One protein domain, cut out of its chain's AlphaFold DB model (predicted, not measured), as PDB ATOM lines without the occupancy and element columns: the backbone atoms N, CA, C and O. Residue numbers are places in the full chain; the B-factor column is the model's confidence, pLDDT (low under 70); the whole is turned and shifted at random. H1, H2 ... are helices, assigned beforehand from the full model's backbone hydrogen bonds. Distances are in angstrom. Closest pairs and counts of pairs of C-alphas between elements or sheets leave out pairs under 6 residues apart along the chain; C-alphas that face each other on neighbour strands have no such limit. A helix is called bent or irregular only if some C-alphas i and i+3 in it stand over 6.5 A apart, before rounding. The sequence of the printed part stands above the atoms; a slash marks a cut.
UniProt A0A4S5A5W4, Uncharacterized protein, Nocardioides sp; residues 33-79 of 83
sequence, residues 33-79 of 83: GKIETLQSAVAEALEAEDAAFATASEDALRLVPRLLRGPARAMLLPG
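This is residues 33 to 79 of the 83 residues of an uncharacterized protein of Nocardioides sp (UniProt A0A4S5A5W4). One long helix, H1, makes the length of a rod, and a short helix, H2, folds back beside its far end as a lopsided helical hairpin. Residues 33 to 53 of H1 stick out free. The printed part has 47 residues with two named helices, H1 then H2, and no named strand; its class is all helix. It is extended, with a radius of gyration of the C-alphas of 15.8 A and spans of 52 by 17 by 7 A.

H1, residues 33 to 63, and H2, residues 66 to 76, form a hairpin over a tight link of 2 residues. They touch, H1 with residues 57 to 62 alone; the closest C-alphas, of Leu 61 and Arg 69, are 6.2 A apart. They run opposite ways at a shallow tilt of 28 degrees. O i to N i+4 pairs within hydrogen-bond range number 26 of 27 in H1 and 5 of 7 in H2.

H1 begins at C-alpha 33 (12.408, 28.530, -20.673) and measures 45.9 A from first to last C-alpha. H2 measures 15.5 A and ends at C-alpha 76 (-7.660, 18.630, 10.395). H2 is irregular: C-alphas 67 and 70 are 7.3 A apart.

The two C-alphas farthest apart, of Gly 33 and Leu 67, are 51.9 A apart. The printed part has no cut. Mean pLDDT of the printed part is 83.5; residues 78 to 79 are under 70.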
ATOM      1  N   GLY A  33      12.314  27.500 -21.711       81.75
ATOM      2  CA  GLY A  33      12.408  28.530 -20.673       81.75
ATOM      3  C   GLY A  33      11.044  29.101 -20.280       81.75
ATOM      4  O   GLY A  33      10.785  29.358 -19.104       81.75
ATOM      5  N   LYS A  34      10.121  29.244 -21.237       82.56
ATOM      6  CA  LYS A  34       8.733  29.640 -20.942       82.56
ATOM      7  C   LYS A  34       7.977  28.567 -20.168       82.56
ATOM      8  O   LYS A  34       7.186  28.905 -19.291       82.56
ATOM      9  N   ILE A  35       8.217  27.295 -20.485       84.12
ATOM     10  CA  ILE A  35       7.624  26.172 -19.750       84.12
ATOM     11  C   ILE A  35       8.151  26.156 -18.312       84.12
ATOM     12  O   ILE A  35       7.357  26.066 -17.383       84.12
ATOM     13  N   GLU A  36       9.459  26.322 -18.124       84.44
ATOM     14  CA  GLU A  36      10.085  26.394 -16.802       84.44
ATOM     15  C   GLU A  36       9.547  27.576 -15.982       84.44
ATOM     16  O   GLU A  36       9.174  27.410 -14.826       84.44
ATOM     17  N   THR A  37       9.380  28.748 -16.603       85.56
ATOM     18  CA  THR A  37       8.777  29.921 -15.943       85.56
ATOM     19  C   THR A  37       7.349  29.638 -15.461       85.56
ATOM     20  O   THR A  37       6.988  30.012 -14.347       85.56
ATOM     21  N   LEU A  38       6.530  28.964 -16.280       82.69
ATOM     22  CA  LEU A  38       5.176  28.562 -15.888       82.69
ATOM     23  C   LEU A  38       5.196  27.543 -14.747       82.69
ATOM     24  O   LEU A  38       4.391  27.653 -13.828       82.69
ATOM     25  N   GLN A  39       6.114  26.576 -14.785       85.44
ATOM     26  CA  GLN A  39       6.266  25.588 -13.716       85.44
ATOM     27  C   GLN A  39       6.646  26.248 -12.390       85.44
ATOM     28  O   GLN A  39       6.027  25.935 -11.375       85.44
ATOM     29  N   SER A  40       7.589  27.193 -12.402       88.44
ATOM     30  CA  SER A  40       7.965  27.954 -11.207       88.44
ATOM     31  C   SER A  40       6.796  28.772 -10.664       88.44
ATOM     32  O   SER A  40       6.503  28.693  -9.477       88.44
ATOM     33  N   ALA A  41       6.060  29.481 -11.526       84.31
ATOM     34  CA  ALA A  41       4.902  30.266 -11.100       84.31
ATOM     35  C   ALA A  41       3.783  29.393 -10.499       84.31
ATOM     36  O   ALA A  41       3.144  29.784  -9.524       84.31
ATOM     37  N   VAL A  42       3.547  28.202 -11.061       88.88
ATOM     38  CA  VAL A  42       2.586  27.236 -10.509       88.88
ATOM     39  C   VAL A  42       3.064  26.701  -9.160       88.88
ATOM     40  O   VAL A  42       2.265  26.624  -8.230       88.88
ATOM     41  N   ALA A  43       4.349  26.361  -9.031       84.44
ATOM     42  CA  ALA A  43       4.915  25.891  -7.770       84.44
ATOM     43  C   ALA A  43       4.801  26.958  -6.668       84.44
ATOM     44  O   ALA A  43       4.301  26.661  -5.588       84.44
ATOM     45  N   GLU A  44       5.164  28.208  -6.966       89.50
ATOM     46  CA  GLU A  44       5.024  29.335  -6.038       89.50
ATOM     47  C   GLU A  44       3.563  29.562  -5.617       89.50
ATOM     48  O   GLU A  44       3.284  29.817  -4.446       89.50
ATOM     49  N   ALA A  45       2.614  29.446  -6.553       87.38
ATOM     50  CA  ALA A  45       1.193  29.595  -6.251       87.38
ATOM     51  C   ALA A  45       0.677  28.490  -5.313       87.38
ATOM     52  O   ALA A  45      -0.055  28.794  -4.371       87.38
ATOM     53  N   LEU A  46       1.085  27.236  -5.536       86.31
ATOM     54  CA  LEU A  46       0.720  26.111  -4.670       86.31
ATOM     55  C   LEU A  46       1.337  26.250  -3.273       86.31
ATOM     56  O   LEU A  46       0.649  26.052  -2.277       86.31
ATOM     57  N   GLU A  47       2.603  26.663  -3.177       88.75
ATOM     58  CA  GLU A  47       3.244  26.924  -1.882       88.75
ATOM     59  C   GLU A  47       2.538  28.050  -1.108       88.75
ATOM     60  O   GLU A  47       2.343  27.955   0.109       88.75
ATOM     61  N   ALA A  48       2.127  29.113  -1.804       88.69
ATOM     62  CA  ALA A  48       1.370  30.205  -1.203       88.69
ATOM     63  C   ALA A  48      -0.024  29.755  -0.731       88.69
ATOM     64  O   ALA A  48      -0.464  30.164   0.348       88.69
ATOM     65  N   GLU A  49      -0.706  28.905  -1.503       85.19
ATOM     66  CA  GLU A  49      -1.991  28.304  -1.129       85.19
ATOM     67  C   GLU A  49      -1.855  27.429   0.123       85.19
ATOM     68  O   GLU A  49      -2.604  27.619   1.084       85.19
ATOM     69  N   ASP A  50      -0.857  26.545   0.167       85.06
ATOM     70  CA  ASP A  50      -0.590  25.679   1.318       85.06
ATOM     71  C   ASP A  50      -0.306  26.497   2.588       85.06
ATOM     72  O   ASP A  50      -0.822  26.201   3.672       85.06
ATOM     73  N   ALA A  51       0.480  27.572   2.468       82.31
ATOM     74  CA  ALA A  51       0.768  28.477   3.578       82.31
ATOM     75  C   ALA A  51      -0.490  29.219   4.068       82.31
ATOM     76  O   ALA A  51      -0.717  29.344   5.282       82.31
ATOM     77  N   ALA A  52      -1.334  29.685   3.145       87.81
ATOM     78  CA  ALA A  52      -2.604  30.323   3.475       87.81
ATOM     79  C   ALA A  52      -3.569  29.338   4.153       87.81
ATOM     80  O   ALA A  52      -4.180  29.673   5.172       87.81
ATOM     81  N   PHE A  53      -3.652  28.103   3.655       85.19
ATOM     82  CA  PHE A  53      -4.479  27.045   4.225       85.19
ATOM     83  C   PHE A  53      -4.025  26.656   5.637       85.19
ATOM     84  O   PHE A  53      -4.855  26.523   6.545       85.19
ATOM     85  N   ALA A  54      -2.715  26.526   5.860       82.00
ATOM     86  CA  ALA A  54      -2.154  26.252   7.179       82.00
ATOM     87  C   ALA A  54      -2.519  27.357   8.184       82.00
ATOM     88  O   ALA A  54      -2.989  27.065   9.285       82.00
ATOM     89  N   THR A  55      -2.385  28.622   7.779       85.25
ATOM     90  CA  THR A  55      -2.729  29.782   8.616       85.25
ATOM     91  C   THR A  55      -4.218  29.806   8.955       85.25
ATOM     92  O   THR A  55      -4.592  29.897  10.125       85.25
ATOM     93  N   ALA A  56      -5.081  29.642   7.950       84.38
ATOM     94  CA  ALA A  56      -6.528  29.599   8.140       84.38
ATOM     95  C   ALA A  56      -6.955  28.439   9.057       84.38
ATOM     96  O   ALA A  56      -7.832  28.602   9.908       84.38
ATOM     97  N   SER A  57      -6.302  27.281   8.934       84.50
ATOM     98  CA  SER A  57      -6.544  26.119   9.794       84.50
ATOM     99  C   SER A  57      -6.156  26.391  11.250       84.50
ATOM    100  O   SER A  57      -6.889  26.024  12.171       84.50
ATOM    101  N   GLU A  58      -5.027  27.061  11.487       83.81
ATOM    102  CA  GLU A  58      -4.611  27.456  12.835       83.81
ATOM    103  C   GLU A  58      -5.548  28.500  13.455       83.81
ATOM    104  O   GLU A  58      -5.890  28.391  14.638       83.81
ATOM    105  N   ASP A  59      -6.021  29.463  12.667       85.56
ATOM    106  CA  ASP A  59      -7.002  30.446  13.120       85.56
ATOM    107  C   ASP A  59      -8.353  29.802  13.446       85.56
ATOM    108  O   ASP A  59      -8.935  30.085  14.498       85.56
ATOM    109  N   ALA A  60      -8.813  28.850  12.632       85.81
ATOM    110  CA  ALA A  60     -10.015  28.073  12.920       85.81
ATOM    111  C   ALA A  60      -9.893  27.292  14.244       85.81
ATOM    112  O   ALA A  60     -10.837  27.249  15.038       85.81
ATOM    113  N   LEU A  61      -8.713  26.745  14.562       84.69
ATOM    114  CA  LEU A  61      -8.470  26.050  15.834       84.69
ATOM    115  C   LEU A  61      -8.548  26.975  17.057       84.69
ATOM    116  O   LEU A  61      -8.816  26.501  18.166       84.69
ATOM    117  N   ARG A  62      -8.359  28.293  16.902       86.31
ATOM    118  CA  ARG A  62      -8.526  29.246  18.014       86.31
ATOM    119  C   ARG A  62      -9.975  29.308  18.496       86.31
ATOM    120  O   ARG A  62     -10.186  29.507  19.695       86.31
ATOM    121  N   LEU A  63     -10.936  29.047  17.611       87.62
ATOM    122  CA  LEU A  63     -12.366  28.987  17.925       87.62
ATOM    123  C   LEU A  63     -12.755  27.705  18.679       87.62
ATOM    124  O   LEU A  63     -13.773  27.674  19.368       87.62
ATOM    125  N   VAL A  64     -11.931  26.655  18.603       84.94
ATOM    126  CA  VAL A  64     -12.155  25.404  19.337       84.94
ATOM    127  C   VAL A  64     -11.809  25.600  20.823       84.94
ATOM    128  O   VAL A  64     -10.749  26.161  21.139       84.94
ATOM    129  N   PRO A  65     -12.645  25.114  21.765       89.25
ATOM    130  CA  PRO A  65     -12.324  25.116  23.189       89.25
ATOM    131  C   PRO A  65     -10.966  24.462  23.474       89.25
ATOM    132  O   PRO A  65     -10.623  23.438  22.884       89.25
ATOM    133  N   ARG A  66     -10.189  25.023  24.414       84.44
ATOM    134  CA  ARG A  66      -8.786  24.617  24.667       84.44
ATOM    135  C   ARG A  66      -8.604  23.108  24.870       84.44
ATOM    136  O   ARG A  66      -7.617  22.564  24.392       84.44
ATOM    137  N   LEU A  67      -9.562  22.450  25.528       88.00
ATOM    138  CA  LEU A  67      -9.543  21.009  25.806       88.00
ATOM    139  C   LEU A  67      -9.668  20.136  24.543       88.00
ATOM    140  O   LEU A  67      -9.190  19.009  24.535       88.00
ATOM    141  N   LEU A  68     -10.279  20.656  23.473       87.06
ATOM    142  CA  LEU A  68     -10.561  19.921  22.234       87.06
ATOM    143  C   LEU A  68      -9.626  20.297  21.074       87.06
ATOM    144  O   LEU A  68      -9.677  19.670  20.019       87.06
ATOM    145  N   ARG A  69      -8.736  21.284  21.256       84.31
ATOM    146  CA  ARG A  69      -7.817  21.744  20.197       84.31
ATOM    147  C   ARG A  69      -6.846  20.674  19.718       84.31
ATOM    148  O   ARG A  69      -6.591  20.599  18.524       84.31
ATOM    149  N   GLY A  70      -6.302  19.864  20.627       83.31
ATOM    150  CA  GLY A  70      -5.383  18.775  20.275       83.31
ATOM    151  C   GLY A  70      -6.036  17.746  19.342       83.31
ATOM    152  O   GLY A  70      -5.530  17.536  18.241       83.31
ATOM    153  N   PRO A  71      -7.191  17.170  19.732       85.19
ATOM    154  CA  PRO A  71      -7.972  16.285  18.867       85.19
ATOM    155  C   PRO A  71      -8.387  16.928  17.536       85.19
ATOM    156  O   PRO A  71      -8.190  16.326  16.484       85.19
ATOM    157  N   ALA A  72      -8.893  18.168  17.556       83.00
ATOM    158  CA  ALA A  72      -9.299  18.874  16.339       83.00
ATOM    159  C   ALA A  72      -8.118  19.104  15.379       83.00
ATOM    160  O   ALA A  72      -8.248  18.903  14.176       83.00
ATOM    161  N   ARG A  73      -6.936  19.446  15.908       81.88
ATOM    162  CA  ARG A  73      -5.705  19.594  15.119       81.88
ATOM    163  C   ARG A  73      -5.271  18.273  14.484       81.88
ATOM    164  O   ARG A  73      -4.865  18.268  13.330       81.88
ATOM    165  N   ALA A  74      -5.376  17.166  15.217       81.00
ATOM    166  CA  ALA A  74      -5.012  15.842  14.715       81.00
ATOM    167  C   ALA A  74      -5.937  15.353  13.585       81.00
ATOM    168  O   ALA A  74      -5.479  14.625  12.709       81.00
ATOM    169  N   MET A  75      -7.211  15.765  13.584       79.44
ATOM    170  CA  MET A  75      -8.155  15.439  12.509       79.44
ATOM    171  C   MET A  75      -8.019  16.352  11.284       79.44
ATOM    172  O   MET A  75      -8.163  15.875  10.164       79.44
ATOM    173  N   LEU A  76      -7.752  17.647  11.485       74.94
ATOM    174  CA  LEU A  76      -7.660  18.630  10.395       74.94
ATOM    175  C   LEU A  76      -6.294  18.637   9.695       74.94
ATOM    176  O   LEU A  76      -6.207  19.052   8.545       74.94
ATOM    177  N   LEU A  77      -5.229  18.181  10.366       71.12
ATOM    178  CA  LEU A  77      -3.858  18.181   9.844       71.12
ATOM    179  C   LEU A  77      -3.214  16.786   9.995       71.12
ATOM    180  O   LEU A  77      -2.320  16.608  10.838       71.12
ATOM    181  N   PRO A  78      -3.652  15.776   9.214       56.22
ATOM    182  CA  PRO A  78      -3.124  14.414   9.278       56.22
ATOM    183  C   PRO A  78      -1.684  14.380   8.737       56.22
ATOM    184  O   PRO A  78      -1.439  14.204   7.552       56.22
ATOM    185  N   GLY A  79      -0.717  14.613   9.625       62.09
ATOM    186  CA  GLY A  79       0.712  14.739   9.301       62.09
ATOM    187  C   GLY A  79       1.496  15.584  10.309       62.09
ATOM    188  O   GLY A  79       2.711  15.461  10.397       62.09
TER     189      GLY A  79